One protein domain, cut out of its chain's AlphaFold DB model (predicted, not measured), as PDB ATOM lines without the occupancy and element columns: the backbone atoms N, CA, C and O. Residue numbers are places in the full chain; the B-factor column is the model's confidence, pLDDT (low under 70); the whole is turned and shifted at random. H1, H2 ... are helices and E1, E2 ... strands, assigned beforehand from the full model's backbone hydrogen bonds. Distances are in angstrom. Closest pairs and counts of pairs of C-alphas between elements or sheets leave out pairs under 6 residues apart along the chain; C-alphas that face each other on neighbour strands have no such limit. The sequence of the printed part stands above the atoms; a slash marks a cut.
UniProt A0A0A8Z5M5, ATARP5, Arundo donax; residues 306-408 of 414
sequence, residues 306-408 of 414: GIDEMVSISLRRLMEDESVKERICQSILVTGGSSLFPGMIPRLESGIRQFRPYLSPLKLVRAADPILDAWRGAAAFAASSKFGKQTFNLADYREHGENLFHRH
ATOM      1  N   GLY A 306     214.438 163.714 237.749       96.69
ATOM      2  CA  GLY A 306     215.641 164.195 237.077       96.69
ATOM      3  C   GLY A 306     215.845 163.569 235.697       96.69
ATOM      4  O   GLY A 306     215.291 162.516 235.368       96.69
ATOM      5  N   ILE A 307     216.677 164.206 234.872       96.25
ATOM      6  CA  ILE A 307     216.967 163.727 233.512       96.25
ATOM      7  C   ILE A 307     217.652 162.349 233.485       96.25
ATOM      8  O   ILE A 307     217.402 161.559 232.576       96.25
ATOM      9  N   ASP A 308     218.485 162.030 234.474       95.19
ATOM     10  CA  ASP A 308     219.164 160.737 234.618       95.19
ATOM     11  C   ASP A 308     218.184 159.605 234.950       95.19
ATOM     12  O   ASP A 308     218.218 158.527 234.341       95.19
ATOM     13  N   GLU A 309     217.257 159.865 235.868       94.94
ATOM     14  CA  GLU A 309     216.180 158.935 236.190       94.94
ATOM     15  C   GLU A 309     215.202 158.772 235.015       94.94
ATOM     16  O   GLU A 309     214.812 157.648 234.683       94.94
ATOM     17  N   MET A 310     214.857 159.864 234.325       95.38
ATOM     18  CA  MET A 310     213.955 159.837 233.170       95.38
ATOM     19  C   MET A 310     214.495 158.974 232.023       95.38
ATOM     20  O   MET A 310     213.731 158.230 231.399       95.38
ATOM     21  N   VAL A 311     215.807 159.011 231.760       93.00
ATOM     22  CA  VAL A 311     216.442 158.099 230.791       93.00
ATOM     23  C   VAL A 311     216.200 156.645 231.198       93.00
ATOM     24  O   VAL A 311     215.821 155.819 230.368       93.00
ATOM     25  N   SER A 312     216.337 156.336 232.484       88.31
ATOM     26  CA  SER A 312     216.134 154.980 232.998       88.31
ATOM     27  C   SER A 312     214.669 154.538 232.918       88.31
ATOM     28  O   SER A 312     214.389 153.405 232.524       88.31
ATOM     29  N   ILE A 313     213.720 155.430 233.219       91.56
ATOM     30  CA  ILE A 313     212.281 155.187 233.024       91.56
ATOM     31  C   ILE A 313     211.977 154.927 231.544       91.56
ATOM     32  O   ILE A 313     211.248 153.989 231.221       91.56
ATOM     33  N   SER A 314     212.563 155.717 230.643       90.75
ATOM     34  CA  SER A 314     212.373 155.581 229.196       90.75
ATOM     35  C   SER A 314     212.895 154.236 228.683       90.75
ATOM     36  O   SER A 314     212.184 153.535 227.967       90.75
ATOM     37  N   LEU A 315     214.089 153.823 229.121       86.88
ATOM     38  CA  LEU A 315     214.670 152.515 228.791       86.88
ATOM     39  C   LEU A 315     213.834 151.339 229.318       86.88
ATOM     40  O   LEU A 315     213.759 150.311 228.653       86.88
ATOM     41  N   ARG A 316     213.195 151.480 230.488       85.81
ATOM     42  CA  ARG A 316     212.274 150.462 231.022       85.81
ATOM     43  C   ARG A 316     210.971 150.361 230.225       85.81
ATOM     44  O   ARG A 316     210.397 149.282 230.173       85.81
ATOM     45  N   ARG A 317     210.493 151.471 229.648       87.56
ATOM     46  CA  ARG A 317     209.260 151.518 228.840       87.56
ATOM     47  C   ARG A 317     209.462 151.038 227.402       87.56
ATOM     48  O   ARG A 317     208.507 150.574 226.786       87.56
ATOM     49  N   LEU A 318     210.673 151.167 226.863       79.56
ATOM     50  CA  LEU A 318     211.056 150.541 225.597       79.56
ATOM     51  C   LEU A 318     210.987 149.007 225.748       79.56
ATOM     52  O   LEU A 318     211.390 148.473 226.779       79.56
ATOM     53  N   MET A 319     210.425 148.341 224.731       64.69
ATOM     54  CA  MET A 319     210.005 146.926 224.694       64.69
ATOM     55  C   MET A 319     211.009 145.918 225.305       64.69
ATOM     56  O   MET A 319     212.202 146.184 225.410       64.69
ATOM     57  N   GLU A 320     210.514 144.728 225.663       67.00
ATOM     58  CA  GLU A 320     211.168 143.667 226.463       67.00
ATOM     59  C   GLU A 320     212.514 143.105 225.944       67.00
ATOM     60  O   GLU A 320     213.169 142.362 226.672       67.00
ATOM     61  N   ASP A 321     212.971 143.455 224.736       80.00
ATOM     62  CA  ASP A 321     214.230 142.943 224.176       80.00
ATOM     63  C   ASP A 321     215.454 143.659 224.777       80.00
ATOM     64  O   ASP A 321     215.825 144.774 224.392       80.00
ATOM     65  N   GLU A 322     216.118 142.982 225.715       82.19
ATOM     66  CA  GLU A 322     217.346 143.461 226.359       82.19
ATOM     67  C   GLU A 322     218.464 143.792 225.358       82.19
ATOM     68  O   GLU A 322     219.215 144.747 225.572       82.19
ATOM     69  N   SER A 323     218.529 143.105 224.211       84.50
ATOM     70  CA  SER A 323     219.554 143.375 223.197       84.50
ATOM     71  C   SER A 323     219.402 144.769 222.576       84.50
ATOM     72  O   SER A 323     220.390 145.430 222.250       84.50
ATOM     73  N   VAL A 324     218.165 145.249 222.424       85.56
ATOM     74  CA  VAL A 324     217.875 146.597 221.917       85.56
ATOM     75  C   VAL A 324     218.268 147.634 222.963       85.56
ATOM     76  O   VAL A 324     218.920 148.626 222.626       85.56
ATOM     77  N   LYS A 325     217.928 147.393 224.234       85.94
ATOM     78  CA  LYS A 325     218.267 148.297 225.344       85.94
ATOM     79  C   LYS A 325     219.777 148.474 225.475       85.94
ATOM     80  O   LYS A 325     220.241 149.601 225.645       85.94
ATOM     81  N   GLU A 326     220.548 147.397 225.348       87.06
ATOM     82  CA  GLU A 326     222.013 147.457 225.357       87.06
ATOM     83  C   GLU A 326     222.574 148.280 224.194       87.06
ATOM     84  O   GLU A 326     223.415 149.153 224.423       87.06
ATOM     85  N   ARG A 327     222.075 148.080 222.965       88.06
ATOM     86  CA  ARG A 327     222.504 148.876 221.800       88.06
ATOM     87  C   ARG A 327     222.211 150.366 221.979       88.06
ATOM     88  O   ARG A 327     223.065 151.192 221.665       88.06
ATOM     89  N   ILE A 328     221.043 150.716 222.519       89.50
ATOM     90  CA  ILE A 328     220.686 152.115 222.804       89.50
ATOM     91  C   ILE A 328     221.614 152.703 223.875       89.50
ATOM     92  O   ILE A 328     222.121 153.809 223.704       89.50
ATOM     93  N   CYS A 329     221.906 151.958 224.948       90.06
ATOM     94  CA  CYS A 329     222.808 152.414 226.013       90.06
ATOM     95  C   CYS A 329     224.246 152.651 225.523       90.06
ATOM     96  O   CYS A 329     224.967 153.470 226.089       90.06
ATOM     97  N   GLN A 330     224.666 151.965 224.461       91.12
ATOM     98  CA  GLN A 330     225.960 152.180 223.806       91.12
ATOM     99  C   GLN A 330     225.972 153.371 222.832       91.12
ATOM    100  O   GLN A 330     227.021 153.690 222.268       91.12
ATOM    101  N   SER A 331     224.833 154.031 222.620       90.38
ATOM    102  CA  SER A 331     224.682 155.109 221.644       90.38
ATOM    103  C   SER A 331     223.738 156.207 222.143       90.38
ATOM    104  O   SER A 331     222.792 156.592 221.453       90.38
ATOM    105  N   ILE A 332     224.000 156.744 223.338       93.75
ATOM    106  CA  ILE A 332     223.247 157.886 223.867       93.75
ATOM    107  C   ILE A 332     223.905 159.186 223.394       93.75
ATOM    108  O   ILE A 332     225.022 159.516 223.798       93.75
ATOM    109  N   LEU A 333     223.199 159.939 222.550       94.81
ATOM    110  CA  LEU A 333     223.606 161.274 222.113       94.81
ATOM    111  C   LEU A 333     222.967 162.340 223.010       94.81
ATOM    112  O   LEU A 333     221.745 162.418 223.114       94.81
ATOM    113  N   VAL A 334     223.788 163.189 223.621       95.88
ATOM    114  CA  VAL A 334     223.345 164.331 224.430       95.88
ATOM    115  C   VAL A 334     223.439 165.600 223.586       95.88
ATOM    116  O   VAL A 334     224.515 165.951 223.098       95.88
ATOM    117  N   THR A 335     222.314 166.290 223.418       95.75
ATOM    118  CA  THR A 335     222.186 167.506 222.599       95.75
ATOM    119  C   THR A 335     221.444 168.616 223.359       95.75
ATOM    120  O   THR A 335     220.947 168.388 224.462       95.75
ATOM    121  N   GLY A 336     221.384 169.822 222.789       95.94
ATOM    122  CA  GLY A 336     220.770 171.010 223.385       95.94
ATOM    123  C   GLY A 336     221.745 171.875 224.190       95.94
ATOM    124  O   GLY A 336     222.795 171.416 224.642       95.94
ATOM    125  N   GLY A 337     221.388 173.147 224.396       95.69
ATOM    126  CA  GLY A 337     222.258 174.142 225.041       95.69
ATOM    127  C   GLY A 337     222.696 173.764 226.461       95.69
ATOM    128  O   GLY A 337     223.870 173.897 226.795       95.69
ATOM    129  N   SER A 338     221.800 173.190 227.270       95.38
ATOM    130  CA  SER A 338     222.112 172.751 228.640       95.38
ATOM    131  C   SER A 338     223.162 171.630 228.702       95.38
ATOM    132  O   SER A 338     223.779 171.422 229.742       95.38
ATOM    133  N   SER A 339     223.435 170.933 227.591       95.62
ATOM    134  CA  SER A 339     224.515 169.938 227.528       95.62
ATOM    135  C   SER A 339     225.925 170.546 227.607       95.62
ATOM    136  O   SER A 339     226.910 169.827 227.804       95.62
ATOM    137  N   LEU A 340     226.035 171.870 227.448       95.81
ATOM    138  CA  LEU A 340     227.295 172.608 227.507       95.81
ATOM    139  C   LEU A 340     227.768 172.885 228.936       95.81
ATOM    140  O   LEU A 340     228.912 173.308 229.103       95.81
ATOM    141  N   PHE A 341     226.946 172.625 229.959       95.81
ATOM    142  CA  PHE A 341     227.399 172.772 231.339       95.81
ATOM    143  C   PHE A 341     228.625 171.875 231.607       95.81
ATOM    144  O   PHE A 341     228.617 170.686 231.257       95.81
ATOM    145  N   PRO A 342     229.700 172.414 232.215       94.75
ATOM    146  CA  PRO A 342     230.879 171.625 232.552       94.75
ATOM    147  C   PRO A 342     230.510 170.437 233.445       94.75
ATOM    148  O   PRO A 342     229.794 170.594 234.429       94.75
ATOM    149  N   GLY A 343     230.990 169.240 233.103       94.75
ATOM    150  CA  GLY A 343     230.696 168.024 233.868       94.75
ATOM    151  C   GLY A 343     229.326 167.385 233.598       94.75
ATOM    152  O   GLY A 343     229.019 166.370 234.215       94.75
ATOM    153  N   MET A 344     228.532 167.897 232.647       95.75
ATOM    154  CA  MET A 344     227.209 167.338 232.328       95.75
ATOM    155  C   MET A 344     227.257 165.851 231.941       95.75
ATOM    156  O   MET A 344     226.515 165.045 232.495       95.75
ATOM    157  N   ILE A 345     228.147 165.470 231.015       95.88
ATOM    158  CA  ILE A 345     228.277 164.077 230.556       95.88
ATOM    159  C   ILE A 345     228.640 163.119 231.698       95.88
ATOM    160  O   ILE A 345     227.875 162.181 231.908       95.88
ATOM    161  N   PRO A 346     229.721 163.335 232.479       95.94
ATOM    162  CA  PRO A 346     230.048 162.425 233.574       95.94
ATOM    163  C   PRO A 346     228.969 162.395 234.670       95.94
ATOM    164  O   PRO A 346     228.706 161.329 235.225       95.94
ATOM    165  N   ARG A 347     228.288 163.517 234.959       96.06
ATOM    166  CA  ARG A 347     227.179 163.552 235.931       96.06
ATOM    167  C   ARG A 347     225.968 162.739 235.467       96.06
ATOM    168  O   ARG A 347     225.404 161.986 236.264       96.06
ATOM    169  N   LEU A 348     225.583 162.876 234.198       96.06
ATOM    170  CA  LEU A 348     224.477 162.131 233.596       96.06
ATOM    171  C   LEU A 348     224.813 160.641 233.469       96.06
ATOM    172  O   LEU A 348     223.992 159.792 233.803       96.06
ATOM    173  N   GLU A 349     226.037 160.320 233.052       95.06
ATOM    174  CA  GLU A 349     226.533 158.948 232.977       95.06
ATOM    175  C   GLU A 349     226.505 158.272 234.350       95.06
ATOM    176  O   GLU A 349     225.994 157.160 234.465       95.06
ATOM    177  N   SER A 350     226.990 158.956 235.393       94.81
ATOM    178  CA  SER A 350     226.942 158.459 236.770       94.81
ATOM    179  C   SER A 350     225.509 158.201 237.236       94.81
ATOM    180  O   SER A 350     225.259 157.171 237.858       94.81
ATOM    181  N   GLY A 351     224.570 159.103 236.933       94.38
ATOM    182  CA  GLY A 351     223.162 158.942 237.299       94.38
ATOM    183  C   GLY A 351     222.513 157.746 236.601       94.38
ATOM    184  O   GLY A 351     221.922 156.891 237.252       94.38
ATOM    185  N   ILE A 352     222.707 157.604 235.285       93.62
ATOM    186  CA  ILE A 352     222.173 156.464 234.524       93.62
ATOM    187  C   ILE A 352     222.798 155.148 235.002       93.62
ATOM    188  O   ILE A 352     222.096 154.147 235.147       93.62
ATOM    189  N   ARG A 353     224.108 155.132 235.285       93.31
ATOM    190  CA  ARG A 353     224.839 153.937 235.739       93.31
ATOM    191  C   ARG A 353     224.233 153.325 237.004       93.31
ATOM    192  O   ARG A 353     224.228 152.105 237.115       93.31
ATOM    193  N   GLN A 354     223.698 154.140 237.918       92.50
ATOM    194  CA  GLN A 354     223.082 153.666 239.169       92.50
ATOM    195  C   GLN A 354     221.855 152.775 238.938       92.50
ATOM    196  O   GLN A 354     221.571 151.901 239.751       92.50
ATOM    197  N   PHE A 355     221.152 152.953 237.819       89.06
ATOM    198  CA  PHE A 355     219.967 152.168 237.468       89.06
ATOM    199  C   PHE A 355     220.275 150.979 236.551       89.06
ATOM    200  O   PHE A 355     219.361 150.271 236.120       89.06
ATOM    201  N   ARG A 356     221.548 150.776 236.200       87.88
ATOM    202  CA  ARG A 356     221.979 149.774 235.226       87.88
ATOM    203  C   ARG A 356     222.641 148.578 235.920       87.88
ATOM    204  O   ARG A 356     223.285 148.752 236.954       87.88
ATOM    205  N   PRO A 357     222.546 147.365 235.343       88.62
ATOM    206  CA  PRO A 357     223.286 146.212 235.841       88.62
ATOM    207  C   PRO A 357     224.791 146.486 235.909       88.62
ATOM    208  O   PRO A 357     225.347 147.202 235.064       88.62
ATOM    209  N   TYR A 358     225.446 145.888 236.906       88.56
ATOM    210  CA  TYR A 358     226.885 146.020 237.123       88.56
ATOM    211  C   TYR A 358     227.668 145.656 235.852       88.56
ATOM    212  O   TYR A 358     227.377 144.652 235.207       88.56
ATOM    213  N   LEU A 359     228.640 146.499 235.485       85.94
ATOM    214  CA  LEU A 359     229.476 146.380 234.277       85.94
ATOM    215  C   LEU A 359     228.738 146.419 232.930       85.94
ATOM    216  O   LEU A 359     229.368 146.212 231.893       85.94
ATOM    217  N   SER A 360     227.441 146.737 232.902       89.75
ATOM    218  CA  SER A 360     226.749 146.897 231.624       89.75
ATOM    219  C   SER A 360     227.345 148.060 230.806       89.75
ATOM    220  O   SER A 360     227.727 149.102 231.368       89.75
ATOM    221  N   PRO A 361     227.456 147.898 229.476       89.88
ATOM    222  CA  PRO A 361     228.055 148.903 228.615       89.88
ATOM    223  C   PRO A 361     227.157 150.143 228.540       89.88
ATOM    224  O   PRO A 361     225.948 150.051 228.330       89.88
ATOM    225  N   LEU A 362     227.772 151.310 228.709       93.31
ATOM    226  CA  LEU A 362     227.120 152.614 228.662       93.31
ATOM    227  C   LEU A 362     228.077 153.589 227.986       93.31
ATOM    228  O   LEU A 362     229.234 153.694 228.393       93.31
ATOM    229  N   LYS A 363     227.597 154.279 226.953       95.25
ATOM    230  CA  LYS A 363     228.369 155.280 226.224       95.25
ATOM    231  C   LYS A 363     227.488 156.482 225.933       95.25
ATOM    232  O   LYS A 363     226.523 156.397 225.172       95.25
ATOM    233  N   LEU A 364     227.867 157.602 226.535       95.38
ATOM    234  CA  LEU A 364     227.280 158.905 226.276       95.38
ATOM    235  C   LEU A 364     228.243 159.717 225.421       95.38
ATOM    236  O   LEU A 364     229.442 159.776 225.692       95.38
ATOM    237  N   VAL A 365     227.710 160.363 224.393       94.62
ATOM    238  CA  VAL A 365     228.463 161.269 223.530       94.62
ATOM    239  C   VAL A 365     227.710 162.585 223.475       94.62
ATOM    240  O   VAL A 365     226.510 162.607 223.222       94.62
ATOM    241  N   ARG A 366     228.402 163.697 223.719       95.31
ATOM    242  CA  ARG A 366     227.837 165.020 223.455       95.31
ATOM    243  C   ARG A 366     227.909 165.305 221.958       95.31
ATOM    244  O   ARG A 366     228.928 165.007 221.339       95.31
ATOM    245  N   ALA A 367     226.867 165.918 221.407       95.38
ATOM    246  CA  ALA A 367     226.896 166.456 220.052       95.38
ATOM    247  C   ALA A 367     228.093 167.408 219.849       95.38
ATOM    248  O   ALA A 367     228.573 168.038 220.801       95.38
ATOM    249  N   ALA A 368     228.590 167.490 218.612       93.25
ATOM    250  CA  ALA A 368     229.727 168.346 218.278       93.25
ATOM    251  C   ALA A 368     229.337 169.826 218.385       93.25
ATOM    252  O   ALA A 368     230.090 170.625 218.940       93.25
ATOM    253  N   ASP A 369     228.131 170.160 217.928       95.69
ATOM    254  CA  ASP A 369     227.521 171.477 218.056       95.69
ATOM    255  C   ASP A 369     226.087 171.323 218.601       95.69
ATOM    256  O   ASP A 369     225.114 171.317 217.842       95.69
ATOM    257  N   PRO A 370     225.919 171.177 219.933       95.25
ATOM    258  CA  PRO A 370     224.627 170.863 220.549       95.25
ATOM    259  C   PRO A 370     223.524 171.902 220.323       95.25
ATOM    260  O   PRO A 370     222.360 171.618 220.604       95.25
ATOM    261  N   ILE A 371     223.878 173.108 219.872       96.38
ATOM    262  CA  ILE A 371     222.932 174.194 219.607       96.38
ATOM    263  C   ILE A 371     222.426 174.108 218.163       96.38
ATOM    264  O   ILE A 371     221.231 174.283 217.926       96.38
ATOM    265  N   LEU A 372     223.308 173.821 217.199       96.06
ATOM    266  CA  LEU A 372     222.974 173.874 215.771       96.06
ATOM    267  C   LEU A 372     222.758 172.506 215.118       96.06
ATOM    268  O   LEU A 372     222.137 172.446 214.057       96.06
ATOM    269  N   ASP A 373     223.220 171.408 215.718       94.81
ATOM    270  CA  ASP A 373     223.166 170.082 215.089       94.81
ATOM    271  C   ASP A 373     221.731 169.600 214.833       94.81
ATOM    272  O   ASP A 373     221.484 168.936 213.828       94.81
ATOM    273  N   ALA A 374     220.761 169.996 215.664       92.75
ATOM    274  CA  ALA A 374     219.347 169.712 215.404       92.75
ATOM    275  C   ALA A 374     218.866 170.370 214.097       92.75
ATOM    276  O   ALA A 374     218.247 169.718 213.253       92.75
ATOM    277  N   TRP A 375     219.207 171.647 213.893       95.06
ATOM    278  CA  TRP A 375     218.874 172.374 212.668       95.06
ATOM    279  C   TRP A 375     219.627 171.814 211.460       95.06
ATOM    280  O   TRP A 375     219.021 171.588 210.414       95.06
ATOM    281  N   ARG A 376     220.924 171.516 211.603       94.31
ATOM    282  CA  ARG A 376     221.731 170.905 210.533       94.31
ATOM    283  C   ARG A 376     221.193 169.537 210.128       94.31
ATOM    284  O   ARG A 376     221.136 169.248 208.938       94.31
ATOM    285  N   GLY A 377     220.765 168.725 211.094       91.62
ATOM    286  CA  GLY A 377     220.122 167.437 210.845       91.62
ATOM    287  C   GLY A 377     218.842 167.592 210.025       91.62
ATOM    288  O   GLY A 377     218.670 166.898 209.025       91.62
ATOM    289  N   ALA A 378     217.990 168.556 210.382       91.19
ATOM    290  CA  ALA A 378     216.785 168.868 209.615       91.19
ATOM    291  C   ALA A 378     217.102 169.399 208.204       91.19
ATOM    292  O   ALA A 378     216.474 168.972 207.237       91.19
ATOM    293  N   ALA A 379     218.103 170.272 208.057       94.44
ATOM    294  CA  ALA A 379     218.547 170.781 206.756       94.44
ATOM    295  C   ALA A 379     219.091 169.659 205.854       94.44
ATOM    296  O   ALA A 379     218.727 169.572 204.681       94.44
ATOM    297  N   ALA A 380     219.914 168.765 206.405       92.94
ATOM    298  CA  ALA A 380     220.421 167.600 205.688       92.94
ATOM    299  C   ALA A 380     219.289 166.638 205.292       92.94
ATOM    300  O   ALA A 380     219.271 166.129 204.172       92.94
ATOM    301  N   PHE A 381     218.312 166.428 206.180       90.00
ATOM    302  CA  PHE A 381     217.130 165.627 205.881       90.00
ATOM    303  C   PHE A 381     216.279 166.251 204.767       90.00
ATOM    304  O   PHE A 381     215.868 165.534 203.856       90.00
ATOM    305  N   ALA A 382     216.079 167.571 204.782       91.25
ATOM    306  CA  ALA A 382     215.344 168.300 203.748       91.25
ATOM    307  C   ALA A 382     216.015 168.233 202.368       91.25
ATOM    308  O   ALA A 382     215.335 168.169 201.347       91.25
ATOM    309  N   ALA A 383     217.348 168.190 202.331       93.19
ATOM    310  CA  ALA A 383     218.117 167.993 201.104       93.19
ATOM    311  C   ALA A 383     218.135 166.528 200.614       93.19
ATOM    312  O   ALA A 383     218.621 166.247 199.517       93.19
ATOM    313  N   SER A 384     217.639 165.577 201.412       90.50
ATOM    314  CA  SER A 384     217.667 164.155 201.071       90.50
ATOM    315  C   SER A 384     216.567 163.766 200.078       90.50
ATOM    316  O   SER A 384     215.466 164.314 200.070       90.50
ATOM    317  N   SER A 385     216.812 162.713 199.294       89.06
ATOM    318  CA  SER A 385     215.810 162.136 198.383       89.06
ATOM    319  C   SER A 385     214.597 161.527 199.103       89.06
ATOM    320  O   SER A 385     213.563 161.285 198.479       89.06
ATOM    321  N   LYS A 386     214.703 161.278 200.417       84.81
ATOM    322  CA  LYS A 386     213.605 160.770 201.252       84.81
ATOM    323  C   LYS A 386     212.622 161.879 201.649       84.81
ATOM    324  O   LYS A 386     211.485 161.546 201.977       84.81
ATOM    325  N   PHE A 387     213.018 163.156 201.573       87.25
ATOM    326  CA  PHE A 387     212.211 164.287 202.038       87.25
ATOM    327  C   PHE A 387     210.820 164.310 201.404       87.25
ATOM    328  O   PHE A 387     209.828 164.311 202.121       87.25
ATOM    329  N   GLY A 388     210.733 164.173 200.076       86.50
ATOM    330  CA  GLY A 388     209.451 164.186 199.362       86.50
ATOM    331  C   GLY A 388     208.463 163.093 199.796       86.50
ATOM    332  O   GLY A 388     207.259 163.276 199.661       86.50
ATOM    333  N   LYS A 389     208.946 161.970 200.352       85.19
ATOM    334  CA  LYS A 389     208.102 160.873 200.873       85.19
ATOM    335  C   LYS A 389     207.618 161.111 202.306       85.19
ATOM    336  O   LYS A 389     206.797 160.349 202.803       85.19
ATOM    337  N   GLN A 390     208.185 162.102 202.984       85.06
ATOM    338  CA  GLN A 390     207.935 162.448 204.384       85.06
ATOM    339  C   GLN A 390     207.332 163.859 204.496       85.06
ATOM    340  O   GLN A 390     207.353 164.467 205.559       85.06
ATOM    341  N   THR A 391     206.810 164.384 203.387       87.19
ATOM    342  CA  THR A 391     206.168 165.695 203.290       87.19
ATOM    343  C   THR A 391     204.829 165.574 202.595       87.19
ATOM    344  O   THR A 391     204.606 164.646 201.818       87.19
ATOM    345  N   PHE A 392     203.978 166.565 202.816       88.69
ATOM    346  CA  PHE A 392     202.662 166.663 202.203       88.69
ATOM    347  C   PHE A 392     202.545 167.962 201.430       88.69
ATOM    348  O   PHE A 392     203.178 168.962 201.776       88.69
ATOM    349  N   ASN A 393     201.709 167.954 200.403       90.62
ATOM    350  CA  ASN A 393     201.368 169.154 199.661       90.62
ATOM    351  C   ASN A 393     200.074 169.794 200.213       90.62
ATOM    352  O   ASN A 393     199.385 169.259 201.083       90.62
ATOM    353  N   LEU A 394     199.729 170.971 199.688       92.75
ATOM    354  CA  LEU A 394     198.523 171.693 200.099       92.75
ATOM    355  C   LEU A 394     197.219 170.959 199.729       92.75
ATOM    356  O   LEU A 394     196.213 171.135 200.412       92.75
ATOM    357  N   ALA A 395     197.206 170.169 198.654       94.44
ATOM    358  CA  ALA A 395     196.039 169.383 198.258       94.44
ATOM    359  C   ALA A 395     195.772 168.241 199.251       94.44
ATOM    360  O   ALA A 395     194.629 168.084 199.671       94.44
ATOM    361  N   ASP A 396     196.818 167.549 199.714       90.69
ATOM    362  CA  ASP A 396     196.712 166.486 200.721       90.69
ATOM    363  C   ASP A 396     196.053 167.018 202.004       90.69
ATOM    364  O   ASP A 396     195.146 166.393 202.560       90.69
ATOM    365  N   TYR A 397     196.463 168.217 202.438       92.25
ATOM    366  CA  TYR A 397     195.870 168.898 203.588       92.25
ATOM    367  C   TYR A 397     194.422 169.337 203.337       92.25
ATOM    368  O   TYR A 397     193.586 169.219 204.226       92.25
ATOM    369  N   ARG A 398     194.087 169.815 202.133       95.12
ATOM    370  CA  ARG A 398     192.701 170.185 201.787       95.12
ATOM    371  C   ARG A 398     191.754 168.984 201.774       95.12
ATOM    372  O   ARG A 398     190.578 169.163 202.070       95.12
ATOM    373  N   GLU A 399     192.249 167.797 201.436       94.69
ATOM    374  CA  GLU A 399     191.457 166.563 201.400       94.69
ATOM    375  C   GLU A 399     191.285 165.936 202.792       94.69
ATOM    376  O   GLU A 399     190.181 165.544 203.166       94.69
ATOM    377  N   HIS A 400     192.361 165.866 203.581       90.25
ATOM    378  CA  HIS A 400     192.379 165.120 204.846       90.25
ATOM    379  C   HIS A 400     192.261 166.006 206.096       90.25
ATOM    380  O   HIS A 400     192.018 165.497 207.196       90.25
ATOM    381  N   GLY A 401     192.438 167.321 205.948       90.69
ATOM    382  CA  GLY A 401     192.430 168.287 207.041       90.69
ATOM    383  C   GLY A 401     193.499 168.004 208.100       90.69
ATOM    384  O   GLY A 401     194.583 167.488 207.824       90.69
ATOM    385  N   GLU A 402     193.179 168.313 209.355       89.62
ATOM    386  CA  GLU A 402     194.083 168.155 210.506       89.62
ATOM    387  C   GLU A 402     194.440 166.692 210.824       89.62
ATOM    388  O   GLU A 402     195.475 166.414 211.440       89.62
ATOM    389  N   ASN A 403     193.622 165.735 210.374       87.88
ATOM    390  CA  ASN A 403     193.869 164.305 210.582       87.88
ATOM    391  C   ASN A 403     195.164 163.825 209.913       87.88
ATOM    392  O   ASN A 403     195.736 162.818 210.333       87.88
ATOM    393  N   LEU A 404     195.640 164.557 208.903       86.31
ATOM    394  CA  LEU A 404     196.919 164.316 208.245       86.31
ATOM    395  C   LEU A 404     198.083 164.335 209.252       86.31
ATOM    396  O   LEU A 404     198.920 163.438 209.242       86.31
ATOM    397  N   PHE A 405     198.096 165.305 210.174       84.44
ATOM    398  CA  PHE A 405     199.160 165.452 211.173       84.44
ATOM    399  C   PHE A 405     199.096 164.386 212.265       84.44
ATOM    400  O   PHE A 405     200.131 163.924 212.730       84.44
ATOM    401  N   HIS A 406     197.893 163.938 212.631       82.88
ATOM    402  CA  HIS A 406     197.695 162.908 213.655       82.88
ATOM    403  C   HIS A 406     198.203 161.529 213.215       82.88
ATOM    404  O   HIS A 406     198.582 160.708 214.046       82.88
ATOM    405  N   ARG A 407     198.188 161.259 211.904       78.00
ATOM    406  CA  ARG A 407     198.649 159.992 211.318       78.00
ATOM    407  C   ARG A 407     200.095 160.051 210.833       78.00
ATOM    408  O   ARG A 407     200.651 159.015 210.471       78.00
ATOM    409  N   HIS A 408     200.694 161.239 210.792       81.00
ATOM    410  CA  HIS A 408     202.050 161.404 210.304       81.00
ATOM    411  C   HIS A 408     203.075 161.077 211.379       81.00
ATOM    412  O   HIS A 408     203.141 161.736 212.410       81.00
TER     413      HIS A 408
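This is residues 306 to 408 of the 414 residues of the protein "ATARP5" of Arundo donax (UniProt A0A0A8Z5M5). Look for a small head with a long tail that makes the length of the model: in the head two short parallel strands, E1 and E2, lie side by side, helix H4 packs on E2, and H1 packs on H4, while H2 and H3 lie near opposite ends of the strand pair. From the head H5 and H6 lead away to a far hook made of H7 and H8, which touches no part of the head. The printed part has 103 residues, with eight named helices and two named strands in the order H1 H2 E1 H3 H4 E2 H5 H6 H7 H8, and its class is mostly helix. The whole is loose, with a radius of gyration of the C-alphas of 18.3 A, and elongated, spanning 54 by 33 by 25 A.

Begin at E1, residues 332 to 334, and its parallel neighbour E2, residues 364 to 366, at 30 degrees between their directions. Look there for N 334 and O 365, 2.8 A apart, and N 365 and O 332, 2.9 A apart, both within hydrogen-bond range. Between the strands in the chain come H3, residues 337 to 340, and H4, residues 344 to 354, making a strand-helix-strand unit, two parallel neighbour strands joined through helices, with a right-handed crossover. The closest C-alphas of H4 and E2 are those of Glu 349 and Leu 364, 6.7 A apart. H1, residues 307 to 317, touches H4 at a steep tilt of 46 degrees, the same way, with the C-alphas of Asp 308 and Gly 351 closest at 5.1 A. H2, residues 322 to 329, is close to H1 but not clearly touching, Leu 315 and Lys 325 having the closest C-alphas, 6.5 A. Farther out, H5, residues 373 to 382, is apart from H4, and H6, residues 387 to 390, is apart from H7, residues 394 to 400. H7 and H8, residues 403 to 407, are close but not clearly touching, the closest C-alphas being those of Tyr 397 and Leu 404, 6.6 A. In H1, H2, H4, H5, H7 and H8 every O i to N i+4 pair is within hydrogen-bond range; H3 and H6 are too short for such a pair.

Find C-alpha 332 at (223.247, 157.886, 223.867), where E1 begins. H4 runs 15.8 A from C-alpha 344 at (227.209, 167.338, 232.328), H1 15.2 A, H5 13.9 A, H2 10.5 A and H7 10.2 A. H8 ends at C-alpha 407, (198.649, 159.992, 211.318).

The farthest C-alphas, Tyr 358 and Ala 395, are 54.8 A apart. The printed part has no cut, and no link is long. Residues 319 to 320 are under 70 in pLDDT.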